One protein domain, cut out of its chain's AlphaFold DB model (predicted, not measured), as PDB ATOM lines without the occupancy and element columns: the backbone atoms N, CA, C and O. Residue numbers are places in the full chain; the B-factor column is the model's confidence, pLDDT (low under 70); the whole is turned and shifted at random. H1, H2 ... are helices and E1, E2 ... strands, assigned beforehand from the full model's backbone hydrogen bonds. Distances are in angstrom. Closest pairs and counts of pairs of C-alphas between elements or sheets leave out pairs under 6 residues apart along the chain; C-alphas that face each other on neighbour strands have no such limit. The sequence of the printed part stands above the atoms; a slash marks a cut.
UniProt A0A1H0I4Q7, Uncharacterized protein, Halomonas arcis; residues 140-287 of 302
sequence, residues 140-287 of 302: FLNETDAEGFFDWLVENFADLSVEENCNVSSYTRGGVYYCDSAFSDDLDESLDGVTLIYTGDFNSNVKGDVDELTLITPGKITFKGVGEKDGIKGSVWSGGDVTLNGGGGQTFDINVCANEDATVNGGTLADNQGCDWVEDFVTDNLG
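What this domain is: This is residues 140 to 287 of the 302 residues of an uncharacterized protein of Halomonas arcis (UniProt A0A1H0I4Q7). The chain is wound in stacked turns, a solenoid in which it passes back and forth between two walls, and these walls are two twisted sheets face to face. H2 packs across the outside of the sheet E1 E2 E4 E6 E8 E10, while H1 lies by the end of E6 where Thr 217 is. The printed part has 148 residues, with two named helices and eleven named strands in the order H1, E1 to E11, H2. One sheet runs E1 E2 E4 E6 E8 E10 and the other E3 E5 E7 E9 E11, both parallel throughout; the class is mixed, helices and strands. The whole is compact, with a radius of gyration of the C-alphas of 14.2 A and spans of 42 by 34 by 26 A.

Where its parts are: H1, residues 146 to 155, begins at C-alpha 146 (343.694, 322.220, 307.067) and is 14.4 A long. E1 is residues 162 to 164, E2 176 to 179, E3 186 to 188, E4 195 to 198, and E5 202 to 207, 15.6 A long. E6, residues 210 to 217, is 18.1 A long and bends by 61 degrees at residue 213. E7 is residues 221 to 226, E8 232 to 238, 16.1 A long, and E9 242 to 246. E10, residues 251 to 258, is 19.1 A long and bends by 61 degrees at residue 255. E11 is residues 262 to 265. H2, residues 276 to 285, is 13.9 A long and ends at C-alpha 285 (326.111, 331.867, 305.528).

How they stand to each other: The sheet E1 E2 E4 E6 E8 E10 and the sheet E3 E5 E7 E9 E11 form a sandwich, two sheets face to face; the parts of them that face each other are 9.7 A centre to centre, and the strands of the one stand at 26 degrees to those of the other. E1 and E10 are the edge strands of the first sheet, E3 and E11 of the second. E6 and E8 are parallel at 5 degrees, with N 233 and O 210 2.8 A apart, within hydrogen-bond range. E7 and E9 are parallel at 5 degrees, with N 243 and O 221 2.8 A apart, also within range. Between the sheets, the closest C-alphas of E3 and E6 are those of Asp 188 and Val 210, 6.1 A apart. H2 is on the first sheet at a height of 10.3 A, over E6 and E8, across the strands; its closest C-alpha pair with E8 is Val 278 and Trp 237, 7.9 A. H1 is on that sheet at 9.8 A, over E6. H1 and H2 are apart. In both helices every O i to N i+4 pair is within hydrogen-bond range.

The domain as a whole: The C-alphas farthest apart, of Asp 159 and Gly 248, are 43.2 A apart. The printed part has no cut. The link E1 to E2, 11 residues, is long. Mean pLDDT of the printed part is 76.6; 48 residues are under 70, among them 140 to 151 and 266 to 287.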
ATOM      1  N   PHE A 140     344.133 331.716 308.888       46.59
ATOM      2  CA  PHE A 140     343.745 330.324 309.109       46.59
ATOM      3  C   PHE A 140     343.976 329.380 307.908       46.59
ATOM      4  O   PHE A 140     344.085 328.177 308.118       46.59
ATOM      5  N   LEU A 141     344.074 329.879 306.669       41.91
ATOM      6  CA  LEU A 141     344.456 329.062 305.502       41.91
ATOM      7  C   LEU A 141     345.979 328.967 305.328       41.91
ATOM      8  O   LEU A 141     346.447 328.119 304.575       41.91
ATOM      9  N   ASN A 142     346.750 329.836 305.994       43.78
ATOM     10  CA  ASN A 142     348.204 329.918 305.821       43.78
ATOM     11  C   ASN A 142     349.006 329.525 307.079       43.78
ATOM     12  O   ASN A 142     350.182 329.192 306.960       43.78
ATOM     13  N   GLU A 143     348.404 329.530 308.276       37.94
ATOM     14  CA  GLU A 143     349.100 329.199 309.535       37.94
ATOM     15  C   GLU A 143     348.417 328.138 310.412       37.94
ATOM     16  O   GLU A 143     349.047 327.634 311.344       37.94
ATOM     17  N   THR A 144     347.191 327.726 310.093       43.47
ATOM     18  CA  THR A 144     346.644 326.455 310.579       43.47
ATOM     19  C   THR A 144     346.699 325.462 309.433       43.47
ATOM     20  O   THR A 144     346.296 325.755 308.312       43.47
ATOM     21  N   ASP A 145     347.242 324.285 309.707       56.12
ATOM     22  CA  ASP A 145     346.966 323.093 308.916       56.12
ATOM     23  C   ASP A 145     345.464 323.021 308.564       56.12
ATOM     24  O   ASP A 145     344.615 323.548 309.279       56.12
ATOM     25  N   ALA A 146     345.103 322.385 307.446       56.03
ATOM     26  CA  ALA A 146     343.694 322.220 307.067       56.03
ATOM     27  C   ALA A 146     342.838 321.622 308.209       56.03
ATOM     28  O   ALA A 146     341.636 321.872 308.283       56.03
ATOM     29  N   GLU A 147     343.489 320.880 309.112       59.12
ATOM     30  CA  GLU A 147     342.951 320.404 310.384       59.12
ATOM     31  C   GLU A 147     342.529 321.557 311.315       59.12
ATOM     32  O   GLU A 147     341.393 321.556 311.766       59.12
ATOM     33  N   GLY A 148     343.345 322.590 311.536       63.03
ATOM     34  CA  GLY A 148     343.003 323.721 312.401       63.03
ATOM     35  C   GLY A 148     341.859 324.617 311.899       63.03
ATOM     36  O   GLY A 148     341.073 325.099 312.714       63.03
ATOM     37  N   PHE A 149     341.700 324.811 310.582       62.50
ATOM     38  CA  PHE A 149     340.496 325.473 310.042       62.50
ATOM     39  C   PHE A 149     339.248 324.637 310.315       62.50
ATOM     40  O   PHE A 149     338.214 325.163 310.728       62.50
ATOM     41  N   PHE A 150     339.356 323.328 310.100       66.75
ATOM     42  CA  PHE A 150     338.251 322.417 310.316       66.75
ATOM     43  C   PHE A 150     337.874 322.326 311.800       66.75
ATOM     44  O   PHE A 150     336.696 322.418 312.131       66.75
ATOM     45  N   ASP A 151     338.860 322.235 312.691       68.62
ATOM     46  CA  ASP A 151     338.666 322.235 314.140       68.62
ATOM     47  C   ASP A 151     337.997 323.534 314.607       68.62
ATOM     48  O   ASP A 151     337.023 323.481 315.355       68.62
ATOM     49  N   TRP A 152     338.436 324.699 314.109       74.25
ATOM     50  CA  TRP A 152     337.762 325.974 314.379       74.25
ATOM     51  C   TRP A 152     336.301 325.947 313.920       74.25
ATOM     52  O   TRP A 152     335.402 326.351 314.658       74.25
ATOM     53  N   LEU A 153     336.049 325.449 312.713       70.81
ATOM     54  CA  LEU A 153     334.714 325.394 312.135       70.81
ATOM     55  C   LEU A 153     333.804 324.458 312.960       70.81
ATOM     56  O   LEU A 153     332.658 324.807 313.245       70.81
ATOM     57  N   VAL A 154     334.349 323.338 313.451       69.81
ATOM     58  CA  VAL A 154     333.668 322.411 314.368       69.81
ATOM     59  C   VAL A 154     333.389 323.029 315.735       69.81
ATOM     60  O   VAL A 154     332.286 322.882 316.263       69.81
ATOM     61  N   GLU A 155     334.353 323.742 316.312       71.38
ATOM     62  CA  GLU A 155     334.198 324.409 317.609       71.38
ATOM     63  C   GLU A 155     333.123 325.505 317.581       71.38
ATOM     64  O   GLU A 155     332.428 325.710 318.578       71.38
ATOM     65  N   ASN A 156     332.938 326.163 316.433       68.75
ATOM     66  CA  ASN A 156     331.942 327.218 316.240       68.75
ATOM     67  C   ASN A 156     330.589 326.696 315.715       68.75
ATOM     68  O   ASN A 156     329.629 327.462 315.622       68.75
ATOM     69  N   PHE A 157     330.450 325.389 315.440       69.31
ATOM     70  CA  PHE A 157     329.172 324.800 315.019       69.31
ATOM     71  C   PHE A 157     328.078 324.840 316.073       69.31
ATOM     72  O   PHE A 157     326.907 324.764 315.712       69.31
ATOM     73  N   ALA A 158     328.423 324.943 317.358       57.44
ATOM     74  CA  ALA A 158     327.431 324.933 318.432       57.44
ATOM     75  C   ALA A 158     326.380 326.050 318.289       57.44
ATOM     76  O   ALA A 158     325.249 325.881 318.750       57.44
ATOM     77  N   ASP A 159     326.744 327.148 317.622       54.94
ATOM     78  CA  ASP A 159     325.877 328.302 317.390       54.94
ATOM     79  C   ASP A 159     325.270 328.336 315.975       54.94
ATOM     80  O   ASP A 159     324.453 329.206 315.664       54.94
ATOM     81  N   LEU A 160     325.620 327.369 315.126       57.62
ATOM     82  CA  LEU A 160     325.075 327.188 313.786       57.62
ATOM     83  C   LEU A 160     324.020 326.074 313.819       57.62
ATOM     84  O   LEU A 160     324.136 325.098 314.557       57.62
ATOM     85  N   SER A 161     322.963 326.183 313.012       66.12
ATOM     86  CA  SER A 161     321.939 325.134 312.886       66.12
ATOM     87  C   SER A 161     322.448 323.942 312.064       66.12
ATOM     88  O   SER A 161     321.834 323.563 311.068       66.12
ATOM     89  N   VAL A 162     323.602 323.398 312.447       75.69
ATOM     90  CA  VAL A 162     324.254 322.275 311.781       75.69
ATOM     91  C   VAL A 162     323.716 320.981 312.355       75.69
ATOM     92  O   VAL A 162     323.764 320.737 313.562       75.69
ATOM     93  N   GLU A 163     323.187 320.138 311.479       80.38
ATOM     94  CA  GLU A 163     322.727 318.812 311.861       80.38
ATOM     95  C   GLU A 163     323.885 317.818 311.731       80.38
ATOM     96  O   GLU A 163     324.393 317.573 310.635       80.38
ATOM     97  N   GLU A 164     324.297 317.215 312.850       84.88
ATOM     98  CA  GLU A 164     325.222 316.081 312.836       84.88
ATOM     99  C   GLU A 164     324.508 314.863 312.232       84.88
ATOM    100  O   GLU A 164     323.688 314.200 312.876       84.88
ATOM    101  N   ASN A 165     324.769 314.599 310.953       85.44
ATOM    102  CA  ASN A 165     324.081 313.573 310.194       85.44
ATOM    103  C   ASN A 165     324.912 313.129 308.987       85.44
ATOM    104  O   ASN A 165     325.169 313.895 308.066       85.44
ATOM    105  N   CYS A 166     325.269 311.847 308.949       86.94
ATOM    106  CA  CYS A 166     326.005 311.233 307.840       86.94
ATOM    107  C   CYS A 166     325.098 310.553 306.800       86.94
ATOM    108  O   CYS A 166     325.593 309.905 305.880       86.94
ATOM    109  N   ASN A 167     323.772 310.611 306.969       87.12
ATOM    110  CA  ASN A 167     322.825 309.926 306.100       87.12
ATOM    111  C   ASN A 167     322.236 310.878 305.049       87.12
ATOM    112  O   ASN A 167     321.281 311.609 305.317       87.12
ATOM    113  N   VAL A 168     322.747 310.763 303.825       84.62
ATOM    114  CA  VAL A 168     322.342 311.542 302.641       84.62
ATOM    115  C   VAL A 168     320.832 311.558 302.427       84.62
ATOM    116  O   VAL A 168     320.247 312.595 302.147       84.62
ATOM    117  N   SER A 169     320.164 310.422 302.656       85.81
ATOM    118  CA  SER A 169     318.713 310.295 302.446       85.81
ATOM    119  C   SER A 169     317.848 311.150 303.381       85.81
ATOM    120  O   SER A 169     316.636 311.240 303.186       85.81
ATOM    121  N   SER A 170     318.449 311.741 304.414       85.25
ATOM    122  CA  SER A 170     317.776 312.645 305.349       85.25
ATOM    123  C   SER A 170     318.136 314.112 305.152       85.25
ATOM    124  O   SER A 170     317.624 314.949 305.894       85.25
ATOM    125  N   TYR A 171     318.978 314.430 304.169       88.56
ATOM    126  CA  TYR A 171     319.324 315.810 303.875       88.56
ATOM    127  C   TYR A 171     318.140 316.534 303.242       88.56
ATOM    128  O   TYR A 171     317.343 315.975 302.488       88.56
ATOM    129  N   THR A 172     317.996 317.795 303.619       85.19
ATOM    130  CA  THR A 172     316.960 318.692 303.129       85.19
ATOM    131  C   THR A 172     317.627 319.893 302.486       85.19
ATOM    132  O   THR A 172     318.658 320.370 302.956       85.19
ATOM    133  N   ARG A 173     317.031 320.375 301.397       84.25
ATOM    134  CA  ARG A 173     317.508 321.545 300.658       84.25
ATOM    135  C   ARG A 173     317.696 322.753 301.582       84.25
ATOM    136  O   ARG A 173     316.776 323.097 302.325       84.25
ATOM    137  N   GLY A 174     318.854 323.406 301.486       77.75
ATOM    138  CA  GLY A 174     319.240 324.538 302.336       77.75
ATOM    139  C   GLY A 174     319.775 324.144 303.715       77.75
ATOM    140  O   GLY A 174     320.045 325.024 304.528       77.75
ATOM    141  N   GLY A 175     319.882 322.845 304.012       80.62
ATOM    142  CA  GLY A 175     320.446 322.353 305.263       80.62
ATOM    143  C   GLY A 175     321.975 322.379 305.264       80.62
ATOM    144  O   GLY A 175     322.613 322.192 304.226       80.62
ATOM    145  N   VAL A 176     322.545 322.565 306.455       84.31
ATOM    146  CA  VAL A 176     323.981 322.422 306.716       84.31
ATOM    147  C   VAL A 176     324.186 321.140 307.514       84.31
ATOM    148  O   VAL A 176     323.650 320.996 308.615       84.31
ATOM    149  N   TYR A 177     324.945 320.204 306.952       87.12
ATOM    150  CA  TYR A 177     325.166 318.888 307.539       87.12
ATOM    151  C   TYR A 177     326.634 318.672 307.853       87.12
ATOM    152  O   TYR A 177     327.504 318.882 307.006       87.12
ATOM    153  N   TYR A 178     326.881 318.199 309.069       87.50
ATOM    154  CA  TYR A 178     328.197 317.791 309.523       87.50
ATOM    155  C   TYR A 178     328.255 316.278 309.692       87.50
ATOM    156  O   TYR A 178     327.332 315.656 310.225       87.50
ATOM    157  N   CYS A 179     329.359 315.679 309.265       88.06
ATOM    158  CA  CYS A 179     329.615 314.268 309.462       88.06
ATOM    159  C   CYS A 179     331.086 314.017 309.804       88.06
ATOM    160  O   CYS A 179     331.985 314.273 309.002       88.06
ATOM    161  N   ASP A 180     331.318 313.423 310.975       87.75
ATOM    162  CA  ASP A 180     332.648 313.006 311.423       87.75
ATOM    163  C   ASP A 180     333.069 311.655 310.807       87.75
ATOM    164  O   ASP A 180     333.290 310.653 311.490       87.75
ATOM    165  N   SER A 181     333.074 311.571 309.477       89.69
ATOM    166  CA  SER A 181     333.654 310.437 308.756       89.69
ATOM    167  C   SER A 181     333.961 310.791 307.300       89.69
ATOM    168  O   SER A 181     333.644 311.877 306.825       89.69
ATOM    169  N   ALA A 182     334.587 309.865 306.574       90.44
ATOM    170  CA  ALA A 182     334.734 309.978 305.127       90.44
ATOM    171  C   ALA A 182     333.390 309.747 304.415       90.44
ATOM    172  O   ALA A 182     332.607 308.876 304.805       90.44
ATOM    173  N   PHE A 183     333.162 310.467 303.320       92.44
ATOM    174  CA  PHE A 183     331.982 310.294 302.482       92.44
ATOM    175  C   PHE A 183     332.243 309.310 301.341       92.44
ATOM    176  O   PHE A 183     333.249 309.407 300.634       92.44
ATOM    177  N   SER A 184     331.322 308.366 301.136       91.88
ATOM    178  CA  SER A 184     331.385 307.409 300.028       91.88
ATOM    179  C   SER A 184     329.995 306.961 299.572       91.88
ATOM    180  O   SER A 184     329.708 305.760 299.570       91.88
ATOM    181  N   ASP A 185     329.144 307.905 299.190       90.56
ATOM    182  CA  ASP A 185     327.868 307.624 298.519       90.56
ATOM    183  C   ASP A 185     327.794 308.381 297.185       90.56
ATOM    184  O   ASP A 185     328.784 308.976 296.768       90.56
ATOM    185  N   ASP A 186     326.668 308.317 296.481       90.38
ATOM    186  CA  ASP A 186     326.431 309.102 295.272       90.38
ATOM    187  C   ASP A 186     325.718 310.424 295.600       90.38
ATOM    188  O   ASP A 186     324.839 310.463 296.463       90.38
ATOM    189  N   LEU A 187     326.064 311.499 294.886       89.06
ATOM    190  CA  LEU A 187     325.301 312.745 294.898       89.06
ATOM    191  C   LEU A 187     324.211 312.678 293.846       89.06
ATOM    192  O   LEU A 187     324.453 312.205 292.734       89.06
ATOM    193  N   ASP A 188     323.045 313.201 294.186       89.00
ATOM    194  CA  ASP A 188     321.938 313.393 293.265       89.00
ATOM    195  C   ASP A 188     321.201 314.710 293.555       89.00
ATOM    196  O   ASP A 188     321.558 315.445 294.476       89.00
ATOM    197  N   GLU A 189     320.167 314.993 292.761       88.94
ATOM    198  CA  GLU A 189     319.316 316.193 292.845       88.94
ATOM    199  C   GLU A 189     318.704 316.449 294.241       88.94
ATOM    200  O   GLU A 189     318.219 317.546 294.522       88.94
ATOM    201  N   SER A 190     318.705 315.466 295.153       85.38
ATOM    202  CA  SER A 190     318.258 315.685 296.535       85.38
ATOM    203  C   SER A 190     319.198 316.587 297.341       85.38
ATOM    204  O   SER A 190     318.793 317.112 298.380       85.38
ATOM    205  N   LEU A 191     320.423 316.795 296.848       86.62
ATOM    206  CA  LEU A 191     321.468 317.597 297.482       86.62
ATOM    207  C   LEU A 191     321.552 319.031 296.965       86.62
ATOM    208  O   LEU A 191     322.468 319.762 297.340       86.62
ATOM    209  N   ASP A 192     320.583 319.450 296.153       89.69
ATOM    210  CA  ASP A 192     320.498 320.825 295.679       89.69
ATOM    211  C   ASP A 192     320.441 321.819 296.846       89.69
ATOM    212  O   ASP A 192     319.561 321.744 297.712       89.69
ATOM    213  N   GLY A 193     321.359 322.788 296.839       84.94
ATOM    214  CA  GLY A 193     321.465 323.831 297.860       84.94
ATOM    215  C   GLY A 193     321.857 323.316 299.243       84.94
ATOM    216  O   GLY A 193     321.483 323.930 300.240       84.94
ATOM    217  N   VAL A 194     322.514 322.159 299.333       88.12
ATOM    218  CA  VAL A 194     322.984 321.595 300.603       88.12
ATOM    219  C   VAL A 194     324.438 321.990 300.858       88.12
ATOM    220  O   VAL A 194     325.285 321.942 299.963       88.12
ATOM    221  N   THR A 195     324.741 322.332 302.111       88.81
ATOM    222  CA  THR A 195     326.115 322.498 302.589       88.81
ATOM    223  C   THR A 195     326.552 321.244 303.335       88.81
ATOM    224  O   THR A 195     325.937 320.842 304.323       88.81
ATOM    225  N   LEU A 196     327.625 320.627 302.859       90.19
ATOM    226  CA  LEU A 196     328.179 319.381 303.360       90.19
ATOM    227  C   LEU A 196     329.553 319.614 303.976       90.19
ATOM    228  O   LEU A 196     330.445 320.155 303.323       90.19
ATOM    229  N   ILE A 197     329.732 319.157 305.213       89.06
ATOM    230  CA  ILE A 197     330.981 319.318 305.952       89.06
ATOM    231  C   ILE A 197     331.414 317.960 306.507       89.06
ATOM    232  O   ILE A 197     330.723 317.369 307.337       89.06
ATOM    233  N   TYR A 198     332.550 317.449 306.030       90.06
ATOM    234  CA  TYR A 198     333.064 316.115 306.366       90.06
ATOM    235  C   TYR A 198     334.483 316.192 306.930       90.06
ATOM    236  O   TYR A 198     335.299 316.929 306.391       90.06
ATOM    237  N   THR A 199     334.805 315.398 307.958       86.69
ATOM    238  CA  THR A 199     336.165 315.337 308.547       86.69
ATOM    239  C   THR A 199     337.158 314.509 307.733       86.69
ATOM    240  O   THR A 199     338.364 314.612 307.940       86.69
ATOM    241  N   GLY A 200     336.679 313.651 306.829       88.44
ATOM    242  CA  GLY A 200     337.516 312.752 306.035       88.44
ATOM    243  C   GLY A 200     337.387 312.971 304.532       88.44
ATOM    244  O   GLY A 200     336.672 313.857 304.070       88.44
ATOM    245  N   ASP A 201     338.048 312.107 303.761       92.00
ATOM    246  CA  ASP A 201     337.983 312.135 302.299       92.00
ATOM    247  C   ASP A 201     336.542 312.091 301.783       92.00
ATOM    248  O   ASP A 201     335.703 311.320 302.259       92.00
ATOM    249  N   PHE A 202     336.285 312.853 300.728       94.44
ATOM    250  CA  PHE A 202     335.010 312.877 300.041       94.44
ATOM    251  C   PHE A 202     335.116 312.160 298.700       94.44
ATOM    252  O   PHE A 202     335.820 312.593 297.792       94.44
ATOM    253  N   ASN A 203     334.403 311.049 298.551       93.94
ATOM    254  CA  ASN A 203     334.427 310.242 297.339       93.94
ATOM    255  C   ASN A 203     333.011 310.010 296.823       93.94
ATOM    256  O   ASN A 203     332.286 309.225 297.416       93.94
ATOM    257  N   SER A 204     332.647 310.583 295.679       91.50
ATOM    258  CA  SER A 204     331.278 310.446 295.171       91.50
ATOM    259  C   SER A 204     331.202 310.222 293.670       91.50
ATOM    260  O   SER A 204     332.028 310.737 292.917       91.50
ATOM    261  N   ASN A 205     330.189 309.487 293.208       90.81
ATOM    262  CA  ASN A 205     329.692 309.682 291.842       90.81
ATOM    263  C   ASN A 205     328.609 310.760 291.862       90.81
ATOM    264  O   ASN A 205     328.050 311.054 292.915       90.81
ATOM    265  N   VAL A 206     328.317 311.348 290.711       88.19
ATOM    266  CA  VAL A 206     327.230 312.317 290.574       88.19
ATOM    267  C   VAL A 206     326.215 311.762 289.598       88.19
ATOM    268  O   VAL A 206     326.572 311.337 288.496       88.19
ATOM    269  N   LYS A 207     324.967 311.707 290.058       87.81
ATOM    270  CA  LYS A 207     323.808 311.156 289.370       87.81
ATOM    271  C   LYS A 207     322.756 312.249 289.223       87.81
ATOM    272  O   LYS A 207     322.023 312.542 290.159       87.81
ATOM    273  N   GLY A 208     322.623 312.776 288.018       85.00
ATOM    274  CA  GLY A 208     321.788 313.941 287.741       85.00
ATOM    275  C   GLY A 208     322.496 315.262 288.035       85.00
ATOM    276  O   GLY A 208     323.668 315.288 288.405       85.00
ATOM    277  N   ASP A 209     321.771 316.354 287.827       87.62
ATOM    278  CA  ASP A 209     322.275 317.701 288.063       87.62
ATOM    279  C   ASP A 209     322.187 318.033 289.554       87.62
ATOM    280  O   ASP A 209     321.131 317.847 290.158       87.62
ATOM    281  N   VAL A 210     323.297 318.501 290.127       88.56
ATOM    282  CA  VAL A 210     323.353 319.007 291.504       88.56
ATOM    283  C   VAL A 210     323.732 320.479 291.451       88.56
ATOM    284  O   VAL A 210     324.838 320.823 291.027       88.56
ATOM    285  N   ASP A 211     322.818 321.343 291.871       90.00
ATOM    286  CA  ASP A 211     322.991 322.794 291.876       90.00
ATOM    287  C   ASP A 211     323.248 323.321 293.302       90.00
ATOM    288  O   ASP A 211     322.703 322.816 294.280       90.00
ATOM    289  N   GLU A 212     324.048 324.385 293.429       86.62
ATOM    290  CA  GLU A 212     324.308 325.083 294.704       86.62
ATOM    291  C   GLU A 212     324.927 324.190 295.806       86.62
ATOM    292  O   GLU A 212     324.709 324.413 296.997       86.62
ATOM    293  N   LEU A 213     325.726 323.186 295.433       89.50
ATOM    294  CA  LEU A 213     326.431 322.342 296.399       89.50
ATOM    295  C   LEU A 213     327.585 323.113 297.045       89.50
ATOM    296  O   LEU A 213     328.491 323.562 296.347       89.50
ATOM    297  N   THR A 214     327.615 323.195 298.374       89.94
ATOM    298  CA  THR A 214     328.809 323.655 299.101       89.94
ATOM    299  C   THR A 214     329.432 322.472 299.824       89.94
ATOM    300  O   THR A 214     328.765 321.844 300.638       89.94
ATOM    301  N   LEU A 215     330.690 322.146 299.539       91.12
ATOM    302  CA  LEU A 215     331.391 321.018 300.157       91.12
ATOM    303  C   LEU A 215     332.681 321.484 300.823       91.12
ATOM    304  O   LEU A 215     333.502 322.134 300.184       91.12
ATOM    305  N   ILE A 216     332.875 321.101 302.082       89.38
ATOM    306  CA  ILE A 216     334.056 321.441 302.877       89.38
ATOM    307  C   ILE A 216     334.598 320.157 303.508       89.38
ATOM    308  O   ILE A 216     333.885 319.457 304.230       89.38
ATOM    309  N   THR A 217     335.859 319.829 303.239       89.50
ATOM    310  CA  THR A 217     336.556 318.713 303.894       89.50
ATOM    311  C   THR A 217     338.049 319.004 304.037       89.50
ATOM    312  O   THR A 217     338.631 319.597 303.132       89.50
ATOM    313  N   PRO A 218     338.708 318.593 305.137       83.75
ATOM    314  CA  PRO A 218     340.157 318.696 305.259       83.75
ATOM    315  C   PRO A 218     340.870 317.576 304.476       83.75
ATOM    316  O   PRO A 218     342.073 317.655 304.250       83.75
ATOM    317  N   GLY A 219     340.142 316.531 304.065       86.19
ATOM    318  CA  GLY A 219     340.650 315.415 303.273       86.19
ATOM    319  C   GLY A 219     340.610 315.677 301.769       86.19
ATOM    320  O   GLY A 219     340.391 316.794 301.308       86.19
ATOM    321  N   LYS A 220     340.810 314.616 300.987       90.75
ATOM    322  CA  LYS A 220     340.769 314.656 299.520       90.75
ATOM    323  C   LYS A 220     339.335 314.643 298.997       90.75
ATOM    324  O   LYS A 220     338.541 313.796 299.405       90.75
ATOM    325  N   ILE A 221     339.033 315.459 297.987       93.25
ATOM    326  CA  ILE A 221     337.770 315.401 297.235       93.25
ATOM    327  C   ILE A 221     337.979 314.667 295.911       93.25
ATOM    328  O   ILE A 221     338.842 315.010 295.108       93.25
ATOM    329  N   THR A 222     337.169 313.646 295.636       93.38
ATOM    330  CA  THR A 222     337.158 312.922 294.361       93.38
ATOM    331  C   THR A 222     335.736 312.701 293.860       93.38
ATOM    332  O   THR A 222     334.990 311.882 294.400       93.38
ATOM    333  N   PHE A 223     335.400 313.339 292.742       91.12
ATOM    334  CA  PHE A 223     334.220 312.998 291.953       91.12
ATOM    335  C   PHE A 223     334.622 311.948 290.908       91.12
ATOM    336  O   PHE A 223     335.467 312.203 290.052       91.12
ATOM    337  N   LYS A 224     334.099 310.723 291.022       85.31
ATOM    338  CA  LYS A 224     334.540 309.534 290.256       85.31
ATOM    339  C   LYS A 224     333.850 309.370 288.903       85.31
ATOM    340  O   LYS A 224     334.339 308.623 288.056       85.31
ATOM    341  N   GLY A 225     332.748 310.069 288.696       73.94
ATOM    342  CA  GLY A 225     332.005 310.050 287.452       73.94
ATOM    343  C   GLY A 225     330.777 310.922 287.588       73.94
ATOM    344  O   GLY A 225     329.897 310.626 288.393       73.94
ATOM    345  N   VAL A 226     330.738 311.987 286.806       67.19
ATOM    346  CA  VAL A 226     329.506 312.714 286.517       67.19
ATOM    347  C   VAL A 226     328.866 312.013 285.309       67.19
ATOM    348  O   VAL A 226     329.589 311.536 284.429       67.19
ATOM    349  N   GLY A 227     327.551 311.793 285.274       63.88
ATOM    350  CA  GLY A 227     326.889 311.164 284.121       63.88
ATOM    351  C   GLY A 227     326.985 312.005 282.840       63.88
ATOM    352  O   GLY A 227     327.317 313.184 282.869       63.88
ATOM    353  N   GLU A 228     326.728 311.420 281.661       63.31
ATOM    354  CA  GLU A 228     326.880 312.096 280.345       63.31
ATOM    355  C   GLU A 228     326.076 313.402 280.185       63.31
ATOM    356  O   GLU A 228     326.361 314.180 279.276       63.31
ATOM    357  N   LYS A 229     325.064 313.632 281.026       63.66
ATOM    358  CA  LYS A 229     324.225 314.838 281.022       63.66
ATOM    359  C   LYS A 229     324.208 315.568 282.353       63.66
ATOM    360  O   LYS A 229     323.471 316.535 282.473       63.66
ATOM    361  N   ASP A 230     324.981 315.070 283.299       74.75
ATOM    362  CA  ASP A 230     324.927 315.520 284.669       74.75
ATOM    363  C   ASP A 230     325.942 316.658 284.822       74.75
ATOM    364  O   ASP A 230     327.011 316.657 284.192       74.75
ATOM    365  N   GLY A 231     325.587 317.655 285.613       79.19
ATOM    366  CA  GLY A 231     326.439 318.771 285.986       79.19
ATOM    367  C   GLY A 231     326.491 318.926 287.497       79.19
ATOM    368  O   GLY A 231     325.555 318.581 288.212       79.19
ATOM    369  N   ILE A 232     327.601 319.468 287.982       84.44
ATOM    370  CA  ILE A 232     327.702 319.942 289.360       84.44
ATOM    371  C   ILE A 232     327.908 321.444 289.286       84.44
ATOM    372  O   ILE A 232     328.799 321.897 288.552       84.44
ATOM    373  N   LYS A 233     327.125 322.187 290.065       89.19
ATOM    374  CA  LYS A 233     327.372 323.597 290.327       89.19
ATOM    375  C   LYS A 233     327.536 323.871 291.809       89.19
ATOM    376  O   LYS A 233     326.779 323.335 292.617       89.19
ATOM    377  N   GLY A 234     328.479 324.737 292.158       87.12
ATOM    378  CA  GLY A 234     328.641 325.197 293.535       87.12
ATOM    379  C   GLY A 234     330.084 325.485 293.924       87.12
ATOM    380  O   GLY A 234     330.876 325.926 293.097       87.12
ATOM    381  N   SER A 235     330.425 325.238 295.183       87.12
ATOM    382  CA  SER A 235     331.719 325.589 295.763       87.12
ATOM    383  C   SER A 235     332.297 324.413 296.542       87.12
ATOM    384  O   SER A 235     331.599 323.766 297.322       87.12
ATOM    385  N   VAL A 236     333.579 324.117 296.338       89.06
ATOM    386  CA  VAL A 236     334.273 323.027 297.030       89.06
ATOM    387  C   VAL A 236     335.568 323.528 297.654       89.06
ATOM    388  O   VAL A 236     336.395 324.147 296.983       89.06
ATOM    389  N   TRP A 237     335.740 323.244 298.940       89.00
ATOM    390  CA  TRP A 237     336.959 323.481 299.699       89.00
ATOM    391  C   TRP A 237     337.545 322.150 300.170       89.00
ATOM    392  O   TRP A 237     336.842 321.333 300.770       89.00
ATOM    393  N   SER A 238     338.828 321.946 299.891       85.88
ATOM    394  CA  SER A 238     339.563 320.723 300.203       85.88
ATOM    395  C   SER A 238     340.891 321.041 300.874       85.88
ATOM    396  O   SER A 238     341.712 321.774 300.318       85.88
ATOM    397  N   GLY A 239     341.132 320.430 302.030       79.38
ATOM    398  CA  GLY A 239     342.438 320.437 302.686       79.38
ATOM    399  C   GLY A 239     343.494 319.565 301.995       79.38
ATOM    400  O   GLY A 239     344.681 319.760 302.246       79.38
ATOM    401  N   GLY A 240     343.081 318.649 301.110       80.50
ATOM    402  CA  GLY A 240     343.958 317.870 300.225       80.50
ATOM    403  C   GLY A 240     343.638 318.074 298.740       80.50
ATOM    404  O   GLY A 240     343.017 319.067 298.355       80.50
ATOM    405  N   ASP A 241     344.011 317.108 297.898       82.25
ATOM    406  CA  ASP A 241     343.689 317.115 296.462       82.25
ATOM    407  C   ASP A 241     342.186 317.265 296.148       82.25
ATOM    408  O   ASP A 241     341.330 316.639 296.776       82.25
ATOM    409  N   VAL A 242     341.869 317.940 295.042       87.31
ATOM    410  CA  VAL A 242     340.554 317.882 294.387       87.31
ATOM    411  C   VAL A 242     340.693 317.184 293.040       87.31
ATOM    412  O   VAL A 242     341.474 317.586 292.186       87.31
ATOM    413  N   THR A 243     339.933 316.116 292.808       88.88
ATOM    414  CA  THR A 243     339.904 315.394 291.530       88.88
ATOM    415  C   THR A 243     338.482 315.334 290.977       88.88
ATOM    416  O   THR A 243     337.625 314.639 291.522       88.88
ATOM    417  N   LEU A 244     338.236 316.005 289.854       87.56
ATOM    418  CA  LEU A 244     336.974 315.945 289.118       87.56
ATOM    419  C   LEU A 244     337.135 314.986 287.932       87.56
ATOM    420  O   LEU A 244     337.859 315.293 286.989       87.56
ATOM    421  N   ASN A 245     336.498 313.813 287.958       85.81
ATOM    422  CA  ASN A 245     336.503 312.889 286.821       85.81
ATOM    423  C   ASN A 245     335.168 312.956 286.082       85.81
ATOM    424  O   ASN A 245     334.131 312.535 286.601       85.81
ATOM    425  N   GLY A 246     335.219 313.456 284.852       76.62
ATOM    426  CA  GLY A 246     334.089 313.553 283.951       76.62
ATOM    427  C   GLY A 246     334.246 312.742 282.663       76.62
ATOM    428  O   GLY A 246     335.342 312.474 282.168       76.62
ATOM    429  N   GLY A 247     333.113 312.353 282.089       70.88
ATOM    430  CA  GLY A 247     333.002 311.891 280.710       70.88
ATOM    431  C   GLY A 247     333.060 313.051 279.708       70.88
ATOM    432  O   GLY A 247     332.939 314.229 280.050       70.88
ATOM    433  N   GLY A 248     333.259 312.735 278.427       65.25
ATOM    434  CA  GLY A 248     333.262 313.751 277.371       65.25
ATOM    435  C   GLY A 248     331.896 314.435 277.238       65.25
ATOM    436  O   GLY A 248     330.907 313.757 276.984       65.25
ATOM    437  N   GLY A 249     331.860 315.768 277.355       65.19
ATOM    438  CA  GLY A 249     330.646 316.582 277.181       65.19
ATOM    439  C   GLY A 249     330.033 317.151 278.465       65.19
ATOM    440  O   GLY A 249     329.002 317.807 278.378       65.19
ATOM    441  N   GLN A 250     330.658 316.929 279.621       71.06
ATOM    442  CA  GLN A 250     330.182 317.433 280.911       71.06
ATOM    443  C   GLN A 250     330.678 318.845 281.219       71.06
ATOM    444  O   GLN A 250     331.745 319.270 280.762       71.06
ATOM    445  N   THR A 251     329.906 319.559 282.031       67.38
ATOM    446  CA  THR A 251     330.236 320.904 282.502       67.38
ATOM    447  C   THR A 251     330.331 320.878 284.019       67.38
ATOM    448  O   THR A 251     329.393 320.466 284.695       67.38
ATOM    449  N   PHE A 252     331.482 321.302 284.532       76.81
ATOM    450  CA  PHE A 252     331.706 321.535 285.951       76.81
ATOM    451  C   PHE A 252     331.653 323.044 286.163       76.81
ATOM    452  O   PHE A 252     332.526 323.764 285.680       76.81
ATOM    453  N   ASP A 253     330.620 323.521 286.842       83.19
ATOM    454  CA  ASP A 253     330.462 324.937 287.178       83.19
ATOM    455  C   ASP A 253     330.721 325.120 288.676       83.19
ATOM    456  O   ASP A 253     329.827 325.411 289.467       83.19
ATOM    457  N   ILE A 254     331.946 324.781 289.083       77.94
ATOM    458  CA  ILE A 254     332.332 324.688 290.489       77.94
ATOM    459  C   ILE A 254     333.488 325.640 290.773       77.94
ATOM    460  O   ILE A 254     334.516 325.573 290.101       77.94
ATOM    461  N   ASN A 255     333.361 326.423 291.839       81.06
ATOM    462  CA  ASN A 255     334.466 327.152 292.446       81.06
ATOM    463  C   ASN A 255     335.299 326.192 293.298       81.06
ATOM    464  O   ASN A 255     334.825 325.665 294.303       81.06
ATOM    465  N   VAL A 256     336.543 325.943 292.891       80.38
ATOM    466  CA  VAL A 256     337.440 325.003 293.577       80.38
ATOM    467  C   VAL A 256     338.494 325.766 294.372       80.38
ATOM    468  O   VAL A 256     339.268 326.527 293.795       80.38
ATOM    469  N   CYS A 257     338.559 325.497 295.675       81.56
ATOM    470  CA  CYS A 257     339.668 325.857 296.550       81.56
ATOM    471  C   CYS A 257     340.296 324.565 297.097       81.56
ATOM    472  O   CYS A 257     339.642 323.795 297.800       81.56
ATOM    473  N   ALA A 258     341.547 324.296 296.735       76.31
ATOM    474  CA  ALA A 258     342.294 323.125 297.182       76.31
ATOM    475  C   ALA A 258     343.618 323.585 297.788       76.31
ATOM    476  O   ALA A 258     344.279 324.450 297.217       76.31
ATOM    477  N   ASN A 259     344.000 323.009 298.925       70.94
ATOM    478  CA  ASN A 259     345.295 323.288 299.545       70.94
ATOM    479  C   ASN A 259     346.459 322.594 298.803       70.94
ATOM    480  O   ASN A 259     347.587 323.081 298.806       70.94
ATOM    481  N   GLU A 260     346.180 321.453 298.160       74.44
ATOM    482  CA  GLU A 260     347.124 320.718 297.305       74.44
ATOM    483  C   GLU A 260     346.768 320.904 295.813       74.44
ATOM    484  O   GLU A 260     346.610 322.032 295.346       74.44
ATOM    485  N   ASP A 261     346.641 319.823 295.036       74.19
ATOM    486  CA  ASP A 261     346.401 319.896 293.595       74.19
ATOM    487  C   ASP A 261     344.903 319.823 293.242       74.19
ATOM    488  O   ASP A 261     344.147 319.005 293.767       74.19
ATOM    489  N   ALA A 262     344.473 320.608 292.248       77.94
ATOM    490  CA  ALA A 262     343.159 320.473 291.615       77.94
ATOM    491  C   ALA A 262     343.299 319.883 290.200       77.94
ATOM    492  O   ALA A 262     343.841 320.507 289.288       77.94
ATOM    493  N   THR A 263     342.794 318.664 289.999       80.56
ATOM    494  CA  THR A 263     342.843 317.933 288.726       80.56
ATOM    495  C   THR A 263     341.447 317.763 288.138       80.56
ATOM    496  O   THR A 263     340.554 317.228 288.794       80.56
ATOM    497  N   VAL A 264     341.271 318.120 286.863       81.12
ATOM    498  CA  VAL A 264     340.028 317.877 286.113       81.12
ATOM    499  C   VAL A 264     340.291 316.967 284.924       81.12
ATOM    500  O   VAL A 264     340.998 317.319 283.980       81.12
ATOM    501  N   ASN A 265     339.704 315.776 284.972       79.25
ATOM    502  CA  ASN A 265     339.826 314.734 283.968       79.25
ATOM    503  C   ASN A 265     338.528 314.643 283.164       79.25
ATOM    504  O   ASN A 265     337.627 313.903 283.538       79.25
ATOM    505  N   GLY A 266     338.459 315.358 282.039       62.31
ATOM    506  CA  GLY A 266     337.265 315.411 281.187       62.31
ATOM    507  C   GLY A 266     336.286 316.513 281.604       62.31
ATOM    508  O   GLY A 266     336.206 316.873 282.771       62.31
ATOM    509  N   GLY A 267     335.569 317.074 280.625       61.97
ATOM    510  CA  GLY A 267     334.663 318.213 280.813       61.97
ATOM    511  C   GLY A 267     335.326 319.589 280.667       61.97
ATOM    512  O   GLY A 267     336.478 319.707 280.249       61.97
ATOM    513  N   THR A 268     334.558 320.634 280.968       57.34
ATOM    514  CA  THR A 268     334.991 322.046 280.989       57.34
ATOM    515  C   THR A 268     334.683 322.637 282.358       57.34
ATOM    516  O   THR A 268     333.541 322.521 282.801       57.34
ATOM    517  N   LEU A 269     335.686 323.252 282.992       58.88
ATOM    518  CA  LEU A 269     335.514 324.110 284.168       58.88
ATOM    519  C   LEU A 269     334.990 325.479 283.724       58.88
ATOM    520  O   LEU A 269     335.500 326.027 282.743       58.88
ATOM    521  N   ALA A 270     333.985 326.003 284.422       51.38
ATOM    522  CA  ALA A 270     333.426 327.324 284.146       51.38
ATOM    523  C   ALA A 270     334.283 328.461 284.722       51.38
ATOM    524  O   ALA A 270     334.467 329.467 284.039       51.38
ATOM    525  N   ASP A 271     334.852 328.275 285.913       54.31
ATOM    526  CA  ASP A 271     335.724 329.253 286.556       54.31
ATOM    527  C   ASP A 271     336.797 328.547 287.391       54.31
ATOM    528  O   ASP A 271     336.579 327.439 287.886       54.31
ATOM    529  N   ASN A 272     337.991 329.129 287.474       51.06
ATOM    530  CA  ASN A 272     339.145 328.477 288.089       51.06
ATOM    531  C   ASN A 272     339.771 329.391 289.150       51.06
ATOM    532  O   ASN A 272     340.318 330.435 288.817       51.06
ATOM    533  N   GLN A 273     339.784 328.885 290.387       53.75
ATOM    534  CA  GLN A 273     340.758 329.188 291.444       53.75
ATOM    535  C   GLN A 273     340.648 330.579 292.078       53.75
ATOM    536  O   GLN A 273     341.466 331.463 291.845       53.75
ATOM    537  N   GLY A 274     339.675 330.718 292.974       56.88
ATOM    538  CA  GLY A 274     339.688 331.719 294.034       56.88
ATOM    539  C   GLY A 274     339.167 331.073 295.312       56.88
ATOM    540  O   GLY A 274     338.147 330.387 295.275       56.88
ATOM    541  N   CYS A 275     339.876 331.240 296.428       65.44
ATOM    542  CA  CYS A 275     339.382 330.836 297.750       65.44
ATOM    543  C   CYS A 275     338.572 331.957 298.421       65.44
ATOM    544  O   CYS A 275     338.082 331.767 299.527       65.44
ATOM    545  N   ASP A 276     338.400 333.093 297.740       63.50
ATOM    546  CA  ASP A 276     337.717 334.292 298.236       63.50
ATOM    547  C   ASP A 276     336.270 333.994 298.665       63.50
ATOM    548  O   ASP A 276     335.793 334.517 299.666       63.50
ATOM    549  N   TRP A 277     335.596 333.048 297.993       63.94
ATOM    550  CA  TRP A 277     334.240 332.622 298.361       63.94
ATOM    551  C   TRP A 277     334.153 331.976 299.753       63.94
ATOM    552  O   TRP A 277     333.062 331.886 300.310       63.94
ATOM    553  N   VAL A 278     335.265 331.481 300.314       64.50
ATOM    554  CA  VAL A 278     335.285 330.903 301.668       64.50
ATOM    555  C   VAL A 278     335.052 332.000 302.702       64.50
ATOM    556  O   VAL A 278     334.350 331.757 303.683       64.50
ATOM    557  N   GLU A 279     335.586 333.202 302.476       59.44
ATOM    558  CA  GLU A 279     335.311 334.358 303.331       59.44
ATOM    559  C   GLU A 279     333.828 334.720 303.264       59.44
ATOM    560  O   GLU A 279     333.182 334.756 304.309       59.44
ATOM    561  N   ASP A 280     333.280 334.857 302.052       64.25
ATOM    562  CA  ASP A 280     331.852 335.117 301.829       64.25
ATOM    563  C   ASP A 280     330.966 334.026 302.452       64.25
ATOM    564  O   ASP A 280     329.908 334.301 303.010       64.25
ATOM    565  N   PHE A 281     331.382 332.757 302.412       64.94
ATOM    566  CA  PHE A 281     330.641 331.675 303.054       64.94
ATOM    567  C   PHE A 281     330.613 331.831 304.582       64.94
ATOM    568  O   PHE A 281     329.552 331.696 305.195       64.94
ATOM    569  N   VAL A 282     331.755 332.135 305.198       57.91
ATOM    570  CA  VAL A 282     331.860 332.330 306.651       57.91
ATOM    571  C   VAL A 282     331.088 333.575 307.105       57.91
ATOM    572  O   VAL A 282     330.427 333.546 308.147       57.91
ATOM    573  N   THR A 283     331.103 334.651 306.322       56.88
ATOM    574  CA  THR A 283     330.390 335.890 306.651       56.88
ATOM    575  C   THR A 283     328.892 335.785 306.372       56.88
ATOM    576  O   THR A 283     328.089 335.979 307.286       56.88
ATOM    577  N   ASP A 284     328.497 335.420 305.152       59.50
ATOM    578  CA  ASP A 284     327.105 335.494 304.701       59.50
ATOM    579  C   ASP A 284     326.269 334.291 305.146       59.50
ATOM    580  O   ASP A 284     325.089 334.450 305.470       59.50
ATOM    581  N   ASN A 285     326.851 333.083 305.169       57.09
ATOM    582  CA  ASN A 285     326.111 331.867 305.528       57.09
ATOM    583  C   ASN A 285     326.271 331.491 307.000       57.09
ATOM    584  O   ASN A 285     325.325 330.969 307.591       57.09
ATOM    585  N   LEU A 286     327.441 331.748 307.595       54.22
ATOM    586  CA  LEU A 286     327.686 331.429 309.005       54.22
ATOM    587  C   LEU A 286     327.508 332.636 309.946       54.22
ATOM    588  O   LEU A 286     327.374 332.444 311.153       54.22
ATOM    589  N   GLY A 287     327.436 333.865 309.421       52.31
ATOM    590  CA  GLY A 287     327.147 335.063 310.216       52.31
ATOM    591  C   GLY A 287     328.312 335.553 311.083       52.31
ATOM    592  O   GLY A 287     328.073 336.194 312.110       52.31
TER     593      GLY A 287